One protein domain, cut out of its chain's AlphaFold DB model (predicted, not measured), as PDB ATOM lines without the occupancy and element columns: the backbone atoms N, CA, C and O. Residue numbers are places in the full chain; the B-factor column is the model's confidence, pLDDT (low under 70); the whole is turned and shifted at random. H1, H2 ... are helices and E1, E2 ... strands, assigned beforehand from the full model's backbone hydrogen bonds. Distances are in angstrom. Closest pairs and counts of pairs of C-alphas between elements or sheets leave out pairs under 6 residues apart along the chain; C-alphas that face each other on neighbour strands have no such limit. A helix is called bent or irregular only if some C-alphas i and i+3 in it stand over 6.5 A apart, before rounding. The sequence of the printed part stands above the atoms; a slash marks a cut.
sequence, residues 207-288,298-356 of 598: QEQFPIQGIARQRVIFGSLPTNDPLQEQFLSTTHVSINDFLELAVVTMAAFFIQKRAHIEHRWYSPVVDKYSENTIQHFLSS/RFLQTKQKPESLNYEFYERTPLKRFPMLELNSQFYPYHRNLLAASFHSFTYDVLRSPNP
ATOM      1  N   GLN A 207     163.035 163.897 144.540       84.12
ATOM      2  CA  GLN A 207     162.912 164.881 143.458       84.12
ATOM      3  C   GLN A 207     162.631 164.227 142.096       84.12
ATOM      4  O   GLN A 207     162.375 164.928 141.119       84.12
ATOM      5  N   GLU A 208     162.644 162.896 142.026       77.56
ATOM      6  CA  GLU A 208     162.302 162.145 140.820       77.56
ATOM      7  C   GLU A 208     160.839 162.369 140.410       77.56
ATOM      8  O   GLU A 208     159.921 162.358 141.237       77.56
ATOM      9  N   GLN A 209     160.612 162.569 139.110       68.25
ATOM     10  CA  GLN A 209     159.276 162.769 138.561       68.25
ATOM     11  C   GLN A 209     158.600 161.421 138.274       68.25
ATOM     12  O   GLN A 209     159.094 160.627 137.481       68.25
ATOM     13  N   PHE A 210     157.451 161.196 138.916       67.62
ATOM     14  CA  PHE A 210     156.449 160.158 138.625       67.62
ATOM     15  C   PHE A 210     156.990 158.771 138.180       67.62
ATOM     16  O   PHE A 210     156.781 158.353 137.037       67.62
ATOM     17  N   PRO A 211     157.624 158.000 139.084       68.44
ATOM     18  CA  PRO A 211     158.308 156.743 138.767       68.44
ATOM     19  C   PRO A 211     157.357 155.532 138.633       68.44
ATOM     20  O   PRO A 211     157.592 154.481 139.234       68.44
ATOM     21  N   ILE A 212     156.280 155.633 137.839       84.00
ATOM     22  CA  ILE A 212     155.339 154.508 137.617       84.00
ATOM     23  C   ILE A 212     156.028 153.274 137.007       84.00
ATOM     24  O   ILE A 212     155.589 152.141 137.196       84.00
ATOM     25  N   GLN A 213     157.163 153.494 136.341       87.00
ATOM     26  CA  GLN A 213     158.036 152.462 135.790       87.00
ATOM     27  C   GLN A 213     158.498 151.442 136.840       87.00
ATOM     28  O   GLN A 213     158.564 150.256 136.532       87.00
ATOM     29  N   GLY A 214     158.713 151.854 138.095       91.12
ATOM     30  CA  GLY A 214     159.069 150.920 139.168       91.12
ATOM     31  C   GLY A 214     157.961 149.909 139.479       91.12
ATOM     32  O   GLY A 214     158.236 148.749 139.782       91.12
ATOM     33  N   ILE A 215     156.691 150.310 139.350       94.19
ATOM     34  CA  ILE A 215     155.547 149.397 139.504       94.19
ATOM     35  C   ILE A 215     155.526 148.401 138.339       94.19
ATOM     36  O   ILE A 215     155.444 147.192 138.560       94.19
ATOM     37  N   ALA A 216     155.673 148.893 137.105       94.44
ATOM     38  CA  ALA A 216     155.732 148.045 135.916       94.44
ATOM     39  C   ALA A 216     156.891 147.035 135.996       94.44
ATOM     40  O   ALA A 216     156.697 145.850 135.730       94.44
ATOM     41  N   ARG A 217     158.071 147.468 136.452       95.19
ATOM     42  CA  ARG A 217     159.243 146.607 136.641       95.19
ATOM     43  C   ARG A 217     158.967 145.485 137.629       95.19
ATOM     44  O   ARG A 217     159.272 144.330 137.350       95.19
ATOM     45  N   GLN A 218     158.348 145.795 138.765       96.38
ATOM     46  CA  GLN A 218     157.972 144.771 139.738       96.38
ATOM     47  C   GLN A 218     156.937 143.793 139.175       96.38
ATOM     48  O   GLN A 218     157.029 142.603 139.471       96.38
ATOM     49  N   ARG A 219     156.012 144.242 138.315       95.69
ATOM     50  CA  ARG A 219     155.091 143.335 137.608       95.69
ATOM     51  C   ARG A 219     155.846 142.384 136.681       95.69
ATOM     52  O   ARG A 219     155.559 141.194 136.693       95.69
ATOM     53  N   VAL A 220     156.834 142.872 135.932       95.88
ATOM     54  CA  VAL A 220     157.646 142.023 135.042       95.88
ATOM     55  C   VAL A 220     158.498 141.031 135.838       95.88
ATOM     56  O   VAL A 220     158.545 139.851 135.507       95.88
ATOM     57  N   ILE A 221     159.160 141.490 136.903       95.88
ATOM     58  CA  ILE A 221     160.083 140.659 137.686       95.88
ATOM     59  C   ILE A 221     159.331 139.646 138.560       95.88
ATOM     60  O   ILE A 221     159.723 138.482 138.627       95.88
ATOM     61  N   PHE A 222     158.275 140.078 139.252       96.56
ATOM     62  CA  PHE A 222     157.603 139.283 140.284       96.56
ATOM     63  C   PHE A 222     156.186 138.840 139.900       96.56
ATOM     64  O   PHE A 222     155.734 137.789 140.350       96.56
ATOM     65  N   GLY A 223     155.477 139.611 139.073       91.62
ATOM     66  CA  GLY A 223     154.066 139.373 138.748       91.62
ATOM     67  C   GLY A 223     153.806 138.124 137.901       91.62
ATOM     68  O   GLY A 223     152.707 137.575 137.954       91.62
ATOM     69  N   SER A 224     154.814 137.639 137.166       87.56
ATOM     70  CA  SER A 224     154.731 136.422 136.343       87.56
ATOM     71  C   SER A 224     155.296 135.168 137.022       87.56
ATOM     72  O   SER A 224     155.535 134.161 136.350       87.56
ATOM     73  N   LEU A 225     155.596 135.222 138.324       92.00
ATOM     74  CA  LEU A 225     156.032 134.036 139.061       92.00
ATOM     75  C   LEU A 225     154.893 133.001 139.139       92.00
ATOM     76  O   LEU A 225     153.737 133.403 139.292       92.00
ATOM     77  N   PRO A 226     155.195 131.688 139.078       90.88
ATOM     78  CA  PRO A 226     154.196 130.641 139.280       90.88
ATOM     79  C   PRO A 226     153.428 130.817 140.595       90.88
ATOM     80  O   PRO A 226     153.997 131.251 141.593       90.88
ATOM     81  N   THR A 227     152.153 130.428 140.627       84.69
ATOM     82  CA  THR A 227     151.294 130.583 141.817       84.69
ATOM     83  C   THR A 227     151.837 129.858 143.053       84.69
ATOM     84  O   THR A 227     151.604 130.297 144.170       84.69
ATOM     85  N   ASN A 228     152.580 128.766 142.854       89.25
ATOM     86  CA  ASN A 228     153.248 127.993 143.902       89.25
ATOM     87  C   ASN A 228     154.701 128.438 144.159       89.25
ATOM     88  O   ASN A 228     155.471 127.701 144.777       89.25
ATOM     89  N   ASP A 229     155.125 129.595 143.639       94.62
ATOM     90  CA  ASP A 229     156.457 130.115 143.926       94.62
ATOM     91  C   ASP A 229     156.541 130.578 145.394       94.62
ATOM     92  O   ASP A 229     155.707 131.378 145.829       94.62
ATOM     93  N   PRO A 230     157.582 130.184 146.153       94.06
ATOM     94  CA  PRO A 230     157.734 130.609 147.543       94.06
ATOM     95  C   PRO A 230     157.751 132.131 147.752       94.06
ATOM     96  O   PRO A 230     157.405 132.602 148.831       94.06
ATOM     97  N   LEU A 231     158.151 132.927 146.749       95.44
ATOM     98  CA  LEU A 231     158.089 134.388 146.844       95.44
ATOM     99  C   LEU A 231     156.643 134.898 146.770       95.44
ATOM    100  O   LEU A 231     156.301 135.822 147.505       95.44
ATOM    101  N   GLN A 232     155.782 134.290 145.948       95.50
ATOM    102  CA  GLN A 232     154.355 134.633 145.912       95.50
ATOM    103  C   GLN A 232     153.702 134.338 147.269       95.50
ATOM    104  O   GLN A 232     153.049 135.206 147.846       95.50
ATOM    105  N   GLU A 233     153.965 133.156 147.831       94.75
ATOM    106  CA  GLU A 233     153.462 132.757 149.153       94.75
ATOM    107  C   GLU A 233     153.989 133.665 150.276       94.75
ATOM    108  O   GLU A 233     153.241 134.071 151.172       94.75
ATOM    109  N   GLN A 234     155.269 134.042 150.229       95.88
ATOM    110  CA  GLN A 234     155.862 134.944 151.215       95.88
ATOM    111  C   GLN A 234     155.249 136.351 151.141       95.88
ATOM    112  O   GLN A 234     154.962 136.956 152.177       95.88
ATOM    113  N   PHE A 235     155.033 136.886 149.938       97.50
ATOM    114  CA  PHE A 235     154.394 138.192 149.779       97.50
ATOM    115  C   PHE A 235     152.945 138.163 150.276       97.50
ATOM    116  O   PHE A 235     152.549 139.029 151.063       97.50
ATOM    117  N   LEU A 236     152.186 137.135 149.884       96.88
ATOM    118  CA  LEU A 236     150.794 136.951 150.282       96.88
ATOM    119  C   LEU A 236     150.654 136.766 151.798       96.88
ATOM    120  O   LEU A 236     149.790 137.381 152.410       96.88
ATOM    121  N   SER A 237     151.521 135.980 152.435       96.06
ATOM    122  CA  SER A 237     151.500 135.804 153.897       96.06
ATOM    123  C   SER A 237     151.888 137.068 154.668       96.06
ATOM    124  O   SER A 237     151.446 137.246 155.800       96.06
ATOM    125  N   THR A 238     152.686 137.956 154.065       96.31
ATOM    126  CA  THR A 238     153.122 139.210 154.702       96.31
ATOM    127  C   THR A 238     152.113 140.346 154.528       96.31
ATOM    128  O   THR A 238     151.983 141.190 155.413       96.31
ATOM    129  N   THR A 239     151.448 140.420 153.373       97.56
ATOM    130  CA  THR A 239     150.580 141.556 153.008       97.56
ATOM    131  C   THR A 239     149.100 141.204 152.963       97.56
ATOM    132  O   THR A 239     148.276 142.110 152.955       97.56
ATOM    133  N   HIS A 240     148.763 139.913 152.929       98.00
ATOM    134  CA  HIS A 240     147.419 139.390 152.671       98.00
ATOM    135  C   HIS A 240     146.819 139.820 151.323       98.00
ATOM    136  O   HIS A 240     145.608 139.728 151.123       98.00
ATOM    137  N   VAL A 241     147.668 140.257 150.387       98.00
ATOM    138  CA  VAL A 241     147.312 140.663 149.024       98.00
ATOM    139  C   VAL A 241     148.266 139.969 148.050       98.00
ATOM    140  O   VAL A 241     149.443 139.774 148.357       98.00
ATOM    141  N   SER A 242     147.774 139.550 146.881       97.12
ATOM    142  CA  SER A 242     148.654 139.002 145.842       97.12
ATOM    143  C   SER A 242     149.565 140.097 145.270       97.12
ATOM    144  O   SER A 242     149.257 141.287 145.362       97.12
ATOM    145  N   ILE A 243     150.694 139.727 144.657       97.75
ATOM    146  CA  ILE A 243     151.610 140.721 144.070       97.75
ATOM    147  C   ILE A 243     150.899 141.562 142.999       97.75
ATOM    148  O   ILE A 243     151.034 142.783 142.998       97.75
ATOM    149  N   ASN A 244     150.121 140.936 142.113       96.00
ATOM    150  CA  ASN A 244     149.461 141.648 141.017       96.00
ATOM    151  C   ASN A 244     148.349 142.578 141.523       96.00
ATOM    152  O   ASN A 244     148.330 143.743 141.126       96.00
ATOM    153  N   ASP A 245     147.512 142.120 142.461       97.25
ATOM    154  CA  ASP A 245     146.472 142.972 143.056       97.25
ATOM    155  C   ASP A 245     147.095 144.164 143.790       97.25
ATOM    156  O   ASP A 245     146.619 145.292 143.673       97.25
ATOM    157  N   PHE A 246     148.203 143.940 144.508       98.31
ATOM    158  CA  PHE A 246     148.924 145.011 145.190       98.31
ATOM    159  C   PHE A 246     149.428 146.070 144.203       98.31
ATOM    160  O   PHE A 246     149.244 147.266 144.436       98.31
ATOM    161  N   LEU A 247     150.069 145.653 143.105       97.62
ATOM    162  CA  LEU A 247     150.631 146.574 142.113       97.62
ATOM    163  C   LEU A 247     149.534 147.381 141.404       97.62
ATOM    164  O   LEU A 247     149.703 148.577 141.175       97.62
ATOM    165  N   GLU A 248     148.391 146.767 141.113       97.00
ATOM    166  CA  GLU A 248     147.250 147.446 140.497       97.00
ATOM    167  C   GLU A 248     146.581 148.440 141.459       97.00
ATOM    168  O   GLU A 248     146.352 149.596 141.096       97.00
ATOM    169  N   LEU A 249     146.361 148.050 142.722       98.19
ATOM    170  CA  LEU A 249     145.861 148.958 143.762       98.19
ATOM    171  C   LEU A 249     146.848 150.101 144.047       98.19
ATOM    172  O   LEU A 249     146.425 151.231 144.317       98.19
ATOM    173  N   ALA A 250     148.157 149.867 143.918       97.62
ATOM    174  CA  ALA A 250     149.168 150.920 143.979       97.62
ATOM    175  C   ALA A 250     149.004 151.931 142.829       97.62
ATOM    176  O   ALA A 250     149.046 153.135 143.083       97.62
ATOM    177  N   VAL A 251     148.733 151.485 141.594       95.94
ATOM    178  CA  VAL A 251     148.424 152.380 140.458       95.94
ATOM    179  C   VAL A 251     147.157 153.200 140.720       95.94
ATOM    180  O   VAL A 251     147.180 154.424 140.562       95.94
ATOM    181  N   VAL A 252     146.079 152.569 141.198       96.56
ATOM    182  CA  VAL A 252     144.823 153.256 141.565       96.56
ATOM    183  C   VAL A 252     145.064 154.314 142.652       96.56
ATOM    184  O   VAL A 252     144.542 155.429 142.590       96.56
ATOM    185  N   THR A 253     145.910 154.004 143.633       97.44
ATOM    186  CA  THR A 253     146.303 154.932 144.705       97.44
ATOM    187  C   THR A 253     147.134 156.099 144.165       97.44
ATOM    188  O   THR A 253     146.889 157.256 144.507       97.44
ATOM    189  N   MET A 254     148.092 155.826 143.277       94.69
ATOM    190  CA  MET A 254     148.906 156.854 142.622       94.69
ATOM    191  C   MET A 254     148.046 157.822 141.804       94.69
ATOM    192  O   MET A 254     148.273 159.033 141.859       94.69
ATOM    193  N   ALA A 255     147.021 157.322 141.106       93.94
ATOM    194  CA  ALA A 255     146.085 158.159 140.357       93.94
ATOM    195  C   ALA A 255     145.370 159.183 141.261       93.94
ATOM    196  O   ALA A 255     145.227 160.349 140.880       93.94
ATOM    197  N   ALA A 256     145.005 158.799 142.488       95.62
ATOM    198  CA  ALA A 256     144.370 159.699 143.453       95.62
ATOM    199  C   ALA A 256     145.246 160.917 143.791       95.62
ATOM    200  O   ALA A 256     144.771 162.054 143.849       95.62
ATOM    201  N   PHE A 257     146.538 160.685 144.012       94.12
ATOM    202  CA  PHE A 257     147.436 161.702 144.557       94.12
ATOM    203  C   PHE A 257     148.173 162.512 143.497       94.12
ATOM    204  O   PHE A 257     148.440 163.692 143.718       94.12
ATOM    205  N   PHE A 258     148.491 161.911 142.353       90.94
ATOM    206  CA  PHE A 258     149.259 162.575 141.301       90.94
ATOM    207  C   PHE A 258     148.388 163.137 140.181       90.94
ATOM    208  O   PHE A 258     148.688 164.220 139.681       90.94
ATOM    209  N   ILE A 259     147.299 162.449 139.822       90.00
ATOM    210  CA  ILE A 259     146.386 162.907 138.765       90.00
ATOM    211  C   ILE A 259     145.271 163.758 139.371       90.00
ATOM    212  O   ILE A 259     145.136 164.931 139.036       90.00
ATOM    213  N   GLN A 260     144.528 163.202 140.332       91.62
ATOM    214  CA  GLN A 260     143.412 163.902 140.984       91.62
ATOM    215  C   GLN A 260     143.865 164.886 142.074       91.62
ATOM    216  O   GLN A 260     143.044 165.613 142.631       91.62
ATOM    217  N   LYS A 261     145.170 164.915 142.392       91.31
ATOM    218  CA  LYS A 261     145.794 165.821 143.373       91.31
ATOM    219  C   LYS A 261     145.085 165.841 144.734       91.31
ATOM    220  O   LYS A 261     145.117 166.858 145.430       91.31
ATOM    221  N   ARG A 262     144.476 164.720 145.139       94.38
ATOM    222  CA  ARG A 262     143.785 164.607 146.428       94.38
ATOM    223  C   ARG A 262     144.764 164.814 147.586       94.38
ATOM    224  O   ARG A 262     145.955 164.524 147.471       94.38
ATOM    225  N   ALA A 263     144.257 165.325 148.706       94.19
ATOM    226  CA  ALA A 263     145.025 165.431 149.950       94.19
ATOM    227  C   ALA A 263     145.025 164.107 150.734       94.19
ATOM    228  O   ALA A 263     146.018 163.765 151.368       94.19
ATOM    229  N   HIS A 264     143.921 163.364 150.657       96.56
ATOM    230  CA  HIS A 264     143.739 162.042 151.249       96.56
ATOM    231  C   HIS A 264     142.812 161.186 150.383       96.56
ATOM    232  O   HIS A 264     142.124 161.692 149.490       96.56
ATOM    233  N   ILE A 265     142.764 159.895 150.690       97.94
ATOM    234  CA  ILE A 265     141.738 158.970 150.204       97.94
ATOM    235  C   ILE A 265     141.010 158.318 151.379       97.94
ATOM    236  O   ILE A 265     141.508 158.292 152.500       97.94
ATOM    237  N   GLU A 266     139.824 157.798 151.101       97.00
ATOM    238  CA  GLU A 266     139.014 156.972 151.998       97.00
ATOM    239  C   GLU A 266     138.768 155.628 151.304       97.00
ATOM    240  O   GLU A 266     138.974 155.527 150.093       97.00
ATOM    241  N   HIS A 267     138.253 154.627 152.021       95.50
ATOM    242  CA  HIS A 267     137.959 153.308 151.445       95.50
ATOM    243  C   HIS A 267     137.100 153.386 150.166       95.50
ATOM    244  O   HIS A 267     137.405 152.754 149.158       95.50
ATOM    245  N   ARG A 268     136.096 154.276 150.144       95.25
ATOM    246  CA  ARG A 268     135.218 154.512 148.980       95.25
ATOM    247  C   ARG A 268     135.935 154.943 147.697       95.25
ATOM    248  O   ARG A 268     135.336 154.866 146.631       95.25
ATOM    249  N   TRP A 269     137.189 155.402 147.766       96.75
ATOM    250  CA  TRP A 269     137.994 155.693 146.574       96.75
ATOM    251  C   TRP A 269     138.123 154.473 145.652       96.75
ATOM    252  O   TRP A 269     138.191 154.636 144.440       96.75
ATOM    253  N   TYR A 270     138.111 153.271 146.227       97.12
ATOM    254  CA  TYR A 270     138.247 152.014 145.497       97.12
ATOM    255  C   TYR A 270     136.906 151.429 145.034       97.12
ATOM    256  O   TYR A 270     136.907 150.348 144.451       97.12
ATOM    257  N   SER A 271     135.782 152.132 145.235       94.69
ATOM    258  CA  SER A 271     134.472 151.681 144.734       94.69
ATOM    259  C   SER A 271     134.482 151.314 143.242       94.69
ATOM    260  O   SER A 271     134.002 150.227 142.941       94.69
ATOM    261  N   PRO A 272     135.158 152.054 142.330       94.69
ATOM    262  CA  PRO A 272     135.165 151.698 140.908       94.69
ATOM    263  C   PRO A 272     135.882 150.383 140.573       94.69
ATOM    264  O   PRO A 272     135.873 149.952 139.425       94.69
ATOM    265  N   VAL A 273     136.576 149.772 141.540       95.00
ATOM    266  CA  VAL A 273     137.327 148.524 141.351       95.00
ATOM    267  C   VAL A 273     136.900 147.403 142.304       95.00
ATOM    268  O   VAL A 273     137.537 146.348 142.336       95.00
ATOM    269  N   VAL A 274     135.809 147.593 143.056       92.19
ATOM    270  CA  VAL A 274     135.324 146.621 144.054       92.19
ATOM    271  C   VAL A 274     134.859 145.300 143.425       92.19
ATOM    272  O   VAL A 274     134.969 144.241 144.037       92.19
ATOM    273  N   ASP A 275     134.429 145.329 142.159       88.75
ATOM    274  CA  ASP A 275     134.019 144.124 141.425       88.75
ATOM    275  C   ASP A 275     135.190 143.177 141.119       88.75
ATOM    276  O   ASP A 275     134.982 141.985 140.878       88.75
ATOM    277  N   LYS A 276     136.426 143.696 141.113       95.06
ATOM    278  CA  LYS A 276     137.650 142.896 140.957       95.06
ATOM    279  C   LYS A 276     138.290 142.570 142.303       95.06
ATOM    280  O   LYS A 276     138.766 141.451 142.485       95.06
ATOM    281  N   TYR A 277     138.316 143.521 143.236       95.81
ATOM    282  CA  TYR A 277     138.987 143.353 144.524       95.81
ATOM    283  C   TYR A 277     137.982 143.365 145.667       95.81
ATOM    284  O   TYR A 277     137.274 144.345 145.871       95.81
ATOM    285  N   SER A 278     137.987 142.302 146.475       94.12
ATOM    286  CA  SER A 278     137.156 142.263 147.679       94.12
ATOM    287  C   SER A 278     137.487 143.424 148.625       94.12
ATOM    288  O   SER A 278     138.645 143.837 148.731       94.12
ATOM    289  N   GLU A 279     136.495 143.880 149.390       94.38
ATOM    290  CA  GLU A 279     136.673 144.868 150.469       94.38
ATOM    291  C   GLU A 279     137.836 144.495 151.406       94.38
ATOM    292  O   GLU A 279     138.653 145.331 151.783       94.38
ATOM    293  N   ASN A 280     137.987 143.201 151.711       96.00
ATOM    294  CA  ASN A 280     139.083 142.706 152.538       96.00
ATOM    295  C   ASN A 280     140.457 142.875 151.861       96.00
ATOM    296  O   ASN A 280     141.436 143.228 152.513       96.00
ATOM    297  N   THR A 281     140.542 142.661 150.544       98.06
ATOM    298  CA  THR A 281     141.767 142.886 149.759       98.06
ATOM    299  C   THR A 281     142.171 144.359 149.788       98.06
ATOM    300  O   THR A 281     143.344 144.665 150.002       98.06
ATOM    301  N   ILE A 282     141.210 145.274 149.625       98.19
ATOM    302  CA  ILE A 282     141.451 146.725 149.669       98.19
ATOM    303  C   ILE A 282     141.905 147.146 151.075       98.19
ATOM    304  O   ILE A 282     142.904 147.856 151.218       98.19
ATOM    305  N   GLN A 283     141.241 146.653 152.122       97.56
ATOM    306  CA  GLN A 283     141.619 146.921 153.509       97.56
ATOM    307  C   GLN A 283     143.027 146.404 153.839       97.56
ATOM    308  O   GLN A 283     143.813 147.118 154.471       97.56
ATOM    309  N   HIS A 284     143.380 145.189 153.407       98.50
ATOM    310  CA  HIS A 284     144.726 144.642 153.583       98.50
ATOM    311  C   HIS A 284     145.776 145.430 152.798       98.50
ATOM    312  O   HIS A 284     146.840 145.733 153.344       98.50
ATOM    313  N   PHE A 285     145.463 145.836 151.563       98.69
ATOM    314  CA  PHE A 285     146.325 146.710 150.776       98.69
ATOM    315  C   PHE A 285     146.617 148.000 151.543       98.69
ATOM    316  O   PHE A 285     147.785 148.271 151.818       98.69
ATOM    317  N   LEU A 286     145.586 148.738 151.971       98.44
ATOM    318  CA  LEU A 286     145.741 149.984 152.728       98.44
ATOM    319  C   LEU A 286     146.559 149.759 154.007       98.44
ATOM    320  O   LEU A 286     147.561 150.439 154.226       98.44
ATOM    321  N   SER A 287     146.230 148.721 154.778       97.50
ATOM    322  CA  SER A 287     146.941 148.357 156.013       97.50
ATOM    323  C   SER A 287     148.420 148.007 155.787       97.50
ATOM    324  O   SER A 287     149.241 148.139 156.694       97.50
ATOM    325  N   SER A 288     148.793 147.571 154.581       98.00
ATOM    326  CA  SER A 288     150.181 147.250 154.235       98.00
ATOM    327  C   SER A 288     151.037 148.487 153.918       98.00
ATOM    328  O   SER A 288     152.268 148.401 153.966       98.00
ATOM    329  N   ARG A 298     155.477 152.973 167.304       95.31
ATOM    330  CA  ARG A 298     155.972 151.654 167.730       95.31
ATOM    331  C   ARG A 298     156.928 151.073 166.693       95.31
ATOM    332  O   ARG A 298     158.017 150.628 167.045       95.31
ATOM    333  N   PHE A 299     156.571 151.149 165.411       95.12
ATOM    334  CA  PHE A 299     157.458 150.752 164.319       95.12
ATOM    335  C   PHE A 299     158.785 151.526 164.351       95.12
ATOM    336  O   PHE A 299     159.849 150.905 164.353       95.12
ATOM    337  N   LEU A 300     158.755 152.858 164.440       94.25
ATOM    338  CA  LEU A 300     159.960 153.694 164.468       94.25
ATOM    339  C   LEU A 300     160.854 153.406 165.679       94.25
ATOM    340  O   LEU A 300     162.076 153.424 165.539       94.25
ATOM    341  N   GLN A 301     160.279 153.081 166.839       93.00
ATOM    342  CA  GLN A 301     161.032 152.656 168.022       93.00
ATOM    343  C   GLN A 301     161.832 151.373 167.755       93.00
ATOM    344  O   GLN A 301     163.003 151.313 168.120       93.00
ATOM    345  N   THR A 302     161.273 150.395 167.025       91.19
ATOM    346  CA  THR A 302     162.023 149.181 166.623       91.19
ATOM    347  C   THR A 302     163.170 149.460 165.649       91.19
ATOM    348  O   THR A 302     164.065 148.632 165.481       91.19
ATOM    349  N   LYS A 303     163.141 150.613 164.971       86.06
ATOM    350  CA  LYS A 303     164.169 151.036 164.014       86.06
ATOM    351  C   LYS A 303     165.198 151.984 164.626       86.06
ATOM    352  O   LYS A 303     166.180 152.294 163.951       86.06
ATOM    353  N   GLN A 304     165.015 152.429 165.872       79.19
ATOM    354  CA  GLN A 304     166.030 153.222 166.557       79.19
ATOM    355  C   GLN A 304     167.287 152.381 166.770       79.19
ATOM    356  O   GLN A 304     167.248 151.283 167.321       79.19
ATOM    357  N   LYS A 305     168.422 152.921 166.335       70.06
ATOM    358  CA  LYS A 305     169.741 152.341 166.563       70.06
ATOM    359  C   LYS A 305     170.593 153.336 167.346       70.06
ATOM    360  O   LYS A 305     170.430 154.537 167.138       70.06
ATOM    361  N   PRO A 306     171.551 152.877 168.166       58.09
ATOM    362  CA  PRO A 306     172.496 153.741 168.882       58.09
ATOM    363  C   PRO A 306     173.530 154.434 167.960       58.09
ATOM    364  O   PRO A 306     174.611 154.815 168.401       58.09
ATOM    365  N   GLU A 307     173.238 154.564 166.662       62.84
ATOM    366  CA  GLU A 307     174.128 155.148 165.655       62.84
ATOM    367  C   GLU A 307     174.257 156.676 165.827       62.84
ATOM    368  O   GLU A 307     173.426 157.337 166.446       62.84
ATOM    369  N   SER A 308     175.330 157.263 165.280       71.12
ATOM    370  CA  SER A 308     175.577 158.705 165.393       71.12
ATOM    371  C   SER A 308     174.524 159.525 164.647       71.12
ATOM    372  O   SER A 308     174.208 159.187 163.508       71.12
ATOM    373  N   LEU A 309     174.092 160.656 165.215       78.62
ATOM    374  CA  LEU A 309     173.139 161.584 164.584       78.62
ATOM    375  C   LEU A 309     173.524 162.002 163.158       78.62
ATOM    376  O   LEU A 309     172.649 162.235 162.334       78.62
ATOM    377  N   ASN A 310     174.821 162.027 162.838       76.00
ATOM    378  CA  ASN A 310     175.304 162.290 161.480       76.00
ATOM    379  C   ASN A 310     174.727 161.317 160.441       76.00
ATOM    380  O   ASN A 310     174.492 161.713 159.310       76.00
ATOM    381  N   TYR A 311     174.511 160.051 160.801       83.62
ATOM    382  CA  TYR A 311     173.902 159.076 159.897       83.62
ATOM    383  C   TYR A 311     172.399 159.258 159.809       83.62
ATOM    384  O   TYR A 311     171.863 159.178 158.714       83.62
ATOM    385  N   GLU A 312     171.743 159.549 160.932       86.31
ATOM    386  CA  GLU A 312     170.308 159.831 160.960       86.31
ATOM    387  C   GLU A 312     169.947 161.039 160.081       86.31
ATOM    388  O   GLU A 312     168.916 161.014 159.417       86.31
ATOM    389  N   PHE A 313     170.813 162.056 160.027       87.06
ATOM    390  CA  PHE A 313     170.604 163.240 159.196       87.06
ATOM    391  C   PHE A 313     170.528 162.912 157.697       87.06
ATOM    392  O   PHE A 313     169.614 163.372 157.019       87.06
ATOM    393  N   TYR A 314     171.449 162.090 157.183       86.94
ATOM    394  CA  TYR A 314     171.492 161.683 155.770       86.94
ATOM    395  C   TYR A 314     170.622 160.452 155.458       86.94
ATOM    396  O   TYR A 314     170.596 159.971 154.325       86.94
ATOM    397  N   GLU A 315     169.931 159.900 156.456       87.81
ATOM    398  CA  GLU A 315     169.174 158.663 156.316       87.81
ATOM    399  C   GLU A 315     167.906 158.855 155.482       87.81
ATOM    400  O   GLU A 315     167.113 159.767 155.718       87.81
ATOM    401  N   ARG A 316     167.639 157.915 154.568       90.25
ATOM    402  CA  ARG A 316     166.297 157.773 153.996       90.25
ATOM    403  C   ARG A 316     165.305 157.447 155.109       90.25
ATOM    404  O   ARG A 316     165.551 156.567 155.934       90.25
ATOM    405  N   THR A 317     164.168 158.135 155.124       92.75
ATOM    406  CA  THR A 317     163.189 157.965 156.200       92.75
ATOM    407  C   THR A 317     162.641 156.527 156.258       92.75
ATOM    408  O   THR A 317     162.236 155.982 155.225       92.75
ATOM    409  N   PRO A 318     162.539 155.905 157.453       93.44
ATOM    410  CA  PRO A 318     161.870 154.611 157.613       93.44
ATOM    411  C   PRO A 318     160.387 154.634 157.214       93.44
ATOM    412  O   PRO A 318     159.807 153.576 156.972       93.44
ATOM    413  N   LEU A 319     159.785 155.827 157.104       96.25
ATOM    414  CA  LEU A 319     158.419 156.019 156.610       96.25
ATOM    415  C   LEU A 319     158.241 155.529 155.165       96.25
ATOM    416  O   LEU A 319     157.115 155.297 154.754       96.25
ATOM    417  N   LYS A 320     159.321 155.278 154.406       95.31
ATOM    418  CA  LYS A 320     159.228 154.630 153.086       95.31
ATOM    419  C   LYS A 320     158.492 153.280 153.154       95.31
ATOM    420  O   LYS A 320     157.822 152.920 152.195       95.31
ATOM    421  N   ARG A 321     158.568 152.537 154.270       95.81
ATOM    422  CA  ARG A 321     157.846 151.257 154.423       95.81
ATOM    423  C   ARG A 321     156.325 151.440 154.513       95.81
ATOM    424  O   ARG A 321     155.601 150.605 153.984       95.81
ATOM    425  N   PHE A 322     155.880 152.506 155.174       97.75
ATOM    426  CA  PHE A 322     154.475 152.860 155.382       97.75
ATOM    427  C   PHE A 322     154.284 154.316 154.939       97.75
ATOM    428  O   PHE A 322     154.303 155.218 155.780       97.75
ATOM    429  N   PRO A 323     154.210 154.569 153.620       97.69
ATOM    430  CA  PRO A 323     154.263 155.920 153.057       97.69
ATOM    431  C   PRO A 323     153.032 156.784 153.352       97.69
ATOM    432  O   PRO A 323     153.048 157.977 153.031       97.69
ATOM    433  N   MET A 324     151.978 156.212 153.941       98.31
ATOM    434  CA  MET A 324     150.761 156.929 154.303       98.31
ATOM    435  C   MET A 324     150.503 156.931 155.814       98.31
ATOM    436  O   MET A 324     150.774 155.968 156.533       98.31
ATOM    437  N   LEU A 325     149.941 158.034 156.290       97.75
ATOM    438  CA  LEU A 325     149.382 158.202 157.620       97.75
ATOM    439  C   LEU A 325     147.884 157.900 157.580       97.75
ATOM    440  O   LEU A 325     147.160 158.480 156.773       97.75
ATOM    441  N   GLU A 326     147.426 157.042 158.482       97.19
ATOM    442  CA  GLU A 326     146.004 156.807 158.714       97.19
ATOM    443  C   GLU A 326     145.508 157.680 159.875       97.19
ATOM    444  O   GLU A 326     146.044 157.623 160.988       97.19
ATOM    445  N   LEU A 327     144.479 158.485 159.617       93.69
ATOM    446  CA  LEU A 327     143.835 159.345 160.606       93.69
ATOM    447  C   LEU A 327     142.333 159.411 160.324       93.69
ATOM    448  O   LEU A 327     141.941 159.816 159.237       93.69
ATOM    449  N   ASN A 328     141.494 159.045 161.298       91.69
ATOM    450  CA  ASN A 328     140.028 159.094 161.180       91.69
ATOM    451  C   ASN A 328     139.498 158.411 159.900       91.69
ATOM    452  O   ASN A 328     138.687 158.986 159.178       91.69
ATOM    453  N   SER A 329     140.004 157.209 159.591       93.31
ATOM    454  CA  SER A 329     139.655 156.434 158.383       93.31
ATOM    455  C   SER A 329     140.004 157.105 157.044       93.31
ATOM    456  O   SER A 329     139.527 156.688 155.988       93.31
ATOM    457  N   GLN A 330     140.866 158.123 157.074       97.19
ATOM    458  CA  GLN A 330     141.445 158.768 155.902       97.19
ATOM    459  C   GLN A 330     142.942 158.461 155.815       97.19
ATOM    460  O   GLN A 330     143.649 158.419 156.825       97.19
ATOM    461  N   PHE A 331     143.432 158.292 154.590       98.25
ATOM    462  CA  PHE A 331     144.811 157.920 154.290       98.25
ATOM    463  C   PHE A 331     145.521 159.076 153.586       98.25
ATOM    464  O   PHE A 331     145.159 159.460 152.472       98.25
ATOM    465  N   TYR A 332     146.533 159.631 154.248       97.94
ATOM    466  CA  TYR A 332     147.294 160.796 153.805       97.94
ATOM    467  C   TYR A 332     148.714 160.377 153.415       97.94
ATOM    468  O   TYR A 332     149.419 159.824 154.258       97.94
ATOM    469  N   PRO A 333     149.213 160.661 152.202       97.38
ATOM    470  CA  PRO A 333     150.619 160.437 151.897       97.38
ATOM    471  C   PRO A 333     151.464 161.424 152.700       97.38
ATOM    472  O   PRO A 333     151.206 162.627 152.655       97.38
ATOM    473  N   TYR A 334     152.512 160.957 153.391       97.50
ATOM    474  CA  TYR A 334     153.409 161.899 154.080       97.50
ATOM    475  C   TYR A 334     154.013 162.903 153.090       97.50
ATOM    476  O   TYR A 334     154.124 164.090 153.381       97.50
ATOM    477  N   HIS A 335     154.365 162.406 151.903       95.44
ATOM    478  CA  HIS A 335     154.817 163.165 150.746       95.44
ATOM    479  C   HIS A 335     154.529 162.342 149.483       95.44
ATOM    480  O   HIS A 335     154.788 161.135 149.471       95.44
ATOM    481  N   ARG A 336     154.046 162.965 148.403       93.44
ATOM    482  CA  ARG A 336     153.751 162.266 147.136       93.44
ATOM    483  C   ARG A 336     154.943 161.469 146.598       93.44
ATOM    484  O   ARG A 336     154.789 160.289 146.298       93.44
ATOM    485  N   ASN A 337     156.150 162.037 146.562       92.50
ATOM    486  CA  ASN A 337     157.308 161.294 146.037       92.50
ATOM    487  C   ASN A 337     157.824 160.229 147.019       92.50
ATOM    488  O   ASN A 337     158.431 159.256 146.586       92.50
ATOM    489  N   LEU A 338     157.524 160.341 148.325       95.06
ATOM    490  CA  LEU A 338     157.777 159.240 149.266       95.06
ATOM    491  C   LEU A 338     156.869 158.047 148.944       95.06
ATOM    492  O   LEU A 338     157.340 156.911 148.935       95.06
ATOM    493  N   LEU A 339     155.585 158.307 148.674       96.19
ATOM    494  CA  LEU A 339     154.626 157.287 148.250       96.19
ATOM    495  C   LEU A 339     155.082 156.610 146.959       96.19
ATOM    496  O   LEU A 339     155.163 155.385 146.909       96.19
ATOM    497  N   ALA A 340     155.459 157.398 145.955       94.31
ATOM    498  CA  ALA A 340     155.939 156.863 144.689       94.31
ATOM    499  C   ALA A 340     157.207 156.013 144.858       94.31
ATOM    500  O   ALA A 340     157.264 154.893 144.360       94.31
ATOM    501  N   ALA A 341     158.192 156.496 145.620       93.12
ATOM    502  CA  ALA A 341     159.416 155.750 145.900       93.12
ATOM    503  C   ALA A 341     159.173 154.487 146.742       93.12
ATOM    504  O   ALA A 341     159.925 153.519 146.630       93.12
ATOM    505  N   SER A 342     158.148 154.483 147.601       95.75
ATOM    506  CA  SER A 342     157.710 153.282 148.314       95.75
ATOM    507  C   SER A 342     157.161 152.250 147.336       95.75
ATOM    508  O   SER A 342     157.673 151.134 147.278       95.75
ATOM    509  N   PHE A 343     156.192 152.636 146.502       96.56
ATOM    510  CA  PHE A 343     155.600 151.740 145.510       96.56
ATOM    511  C   PHE A 343     156.587 151.281 144.446       96.56
ATOM    512  O   PHE A 343     156.455 150.156 143.982       96.56
ATOM    513  N   HIS A 344     157.599 152.082 144.112       93.25
ATOM    514  CA  HIS A 344     158.653 151.722 143.164       93.25
ATOM    515  C   HIS A 344     159.415 150.441 143.553       93.25
ATOM    516  O   HIS A 344     159.841 149.704 142.669       93.25
ATOM    517  N   SER A 345     159.586 150.151 144.851       93.69
ATOM    518  CA  SER A 345     160.361 148.989 145.327       93.69
ATOM    519  C   SER A 345     159.642 148.128 146.369       93.69
ATOM    520  O   SER A 345     160.279 147.283 146.997       93.69
ATOM    521  N   PHE A 346     158.341 148.327 146.588       97.12
ATOM    522  CA  PHE A 346     157.613 147.717 147.703       97.12
ATOM    523  C   PHE A 346     157.696 146.186 147.722       97.12
ATOM    524  O   PHE A 346     158.003 145.603 148.761       97.12
ATOM    525  N   THR A 347     157.447 145.526 146.589       97.25
ATOM    526  CA  THR A 347     157.495 144.063 146.465       97.25
ATOM    527  C   THR A 347     158.890 143.540 146.773       97.25
ATOM    528  O   THR A 347     159.036 142.613 147.570       97.25
ATOM    529  N   TYR A 348     159.921 144.184 146.222       96.31
ATOM    530  CA  TYR A 348     161.316 143.860 146.521       96.31
ATOM    531  C   TYR A 348     161.620 143.998 148.023       96.31
ATOM    532  O   TYR A 348     162.153 143.075 148.641       96.31
ATOM    533  N   ASP A 349     161.228 145.121 148.633       95.19
ATOM    534  CA  ASP A 349     161.498 145.427 150.039       95.19
ATOM    535  C   ASP A 349     160.789 144.441 150.987       95.19
ATOM    536  O   ASP A 349     161.385 143.970 151.963       95.19
ATOM    537  N   VAL A 350     159.537 144.078 150.685       96.75
ATOM    538  CA  VAL A 350     158.758 143.083 151.441       96.75
ATOM    539  C   VAL A 350     159.392 141.700 151.358       96.75
ATOM    540  O   VAL A 350     159.571 141.049 152.387       96.75
ATOM    541  N   LEU A 351     159.764 141.252 150.158       96.38
ATOM    542  CA  LEU A 351     160.342 139.923 149.955       96.38
ATOM    543  C   LEU A 351     161.743 139.795 150.559       96.38
ATOM    544  O   LEU A 351     162.104 138.745 151.096       96.38
ATOM    545  N   ARG A 352     162.528 140.872 150.526       94.75
ATOM    546  CA  ARG A 352     163.878 140.890 151.088       94.75
ATOM    547  C   ARG A 352     163.888 140.938 152.615       94.75
ATOM    548  O   ARG A 352     164.814 140.404 153.221       94.75
ATOM    549  N   SER A 353     162.910 141.588 153.250       91.50
ATOM    550  CA  SER A 353     162.973 141.919 154.683       91.50
ATOM    551  C   SER A 353     163.119 140.716 155.637       91.50
ATOM    552  O   SER A 353     163.895 140.853 156.586       91.50
ATOM    553  N   PRO A 354     162.412 139.577 155.475       91.12
ATOM    554  CA  PRO A 354     162.471 138.474 156.442       91.12
ATOM    555  C   PRO A 354     163.794 137.702 156.417       91.12
ATOM    556  O   PRO A 354     164.334 137.363 157.467       91.12
ATOM    557  N   ASN A 355     164.327 137.433 155.222       90.50
ATOM    558  CA  ASN A 355     165.598 136.734 155.038       90.50
ATOM    559  C   ASN A 355     166.334 137.276 153.798       90.50
ATOM    560  O   ASN A 355     166.205 136.714 152.704       90.50
ATOM    561  N   PRO A 356     167.124 138.357 153.959       90.88
ATOM    562  CA  PRO A 356     167.818 138.988 152.845       90.88
ATOM    563  C   PRO A 356     168.743 138.031 152.092       90.88
ATOM    564  O   PRO A 356     168.791 138.074 150.870       90.88
TER     565      PRO A 356
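Overview. This is residues 207 to 288 and 298 to 356 of the 598 residues of an uncharacterized protein of Anaerolineaceae bacterium (UniProt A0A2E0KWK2). Three helices, H1, H3 and H9, lie side by side in an up-and-down bundle, each running against the one before it in the chain, with H2 slanted across one end and the small antiparallel hairpin E1 and E2 near the other. H4 and H5 lie beyond H3 on one side; on the other side an arm with H6 and H7 reaches away, and its residues 305 to 311 stick out. The printed part has 141 residues with nine named helices and two named strands, in the order H1 to H8, E1, E2, H9, and is mostly helix. It is compact, with a radius of gyration of the C-alphas of 15.6 A and spans of 50 by 37 by 29 A.

Arrangement. H1, residues 212 to 223, touches H3, residues 243 to 259, at a shallow tilt of 7 degrees, opposite ways; the closest C-alphas, those of Gly 223 and Asn 244, are 5.6 A apart. H1 also touches H9, residues 336 to 352, at 15 degrees, the same way, with Gly 214 and His 344 closest at 4.1 A between C-alphas. H3 and H9 touch at 9 degrees, opposite ways, the C-alphas of Ala 250 and Phe 343 closest at 6.7 A. H2, residues 230 to 239, touches H9 with residues 347 to 351 of H9 alone, at a steep tilt of 49 degrees; the closest C-alphas are those of Phe 235 and Leu 351, 6.2 A. H5, residues 279 to 288, only just touches H4, residues 267 to 273, with 3 pairs of C-alphas within 8 A, Tyr 270 and Ile 282 closest at 7.5 A. H8, residues 318 to 321, touches H9, with the C-alphas of Lys 320 and Ser 342 closest at 5.2 A. H6, residues 298 to 303, is close to H8 but not clearly touching, with Leu 300 and Pro 318 closest at 7.2 A between C-alphas; H7, residues 309 to 314, touches no helix. E1, residues 324 to 327, and E2, residues 330 to 333, form a hairpin, with N 325 and O 332 within hydrogen-bond range at 2.8 A. Each O i to N i+4 pair is within range in H1, H2, H3, H5 and H6, against 10 of 13 in H9, 1 of 2 in H7 and 0 of 3 in H4, where 3 of 4 O i to N i+3 pairs are; H8 is too short for an i+4 pair.

Along the chain. H1 begins at C-alpha 212 (155.339, 154.508, 137.617) and is 15.2 A long; H3 is 23.4 A. H9, 24.0 A, ends at C-alpha 352 (163.878, 140.890, 151.088). H4 and H9 are irregular: C-alphas 269 and 272 are 7.5 A apart, C-alphas 344 and 347 are 8.4 A apart, and H9 has a kink of 58 degrees near residue 345.

Size, cuts and confidence. The two C-alphas farthest apart, those of Asp 275 and Ser 308, are 50.1 A from each other. Residues 289 to 297 are not printed, and C-alphas 288 and 298 are 15.3 A apart across this cut, between H5 and H6. Of the links that are printed whole, none is long. The mean pLDDT of the printed part is 92.6; residues 209 to 211 and 306 to 307 are under 70.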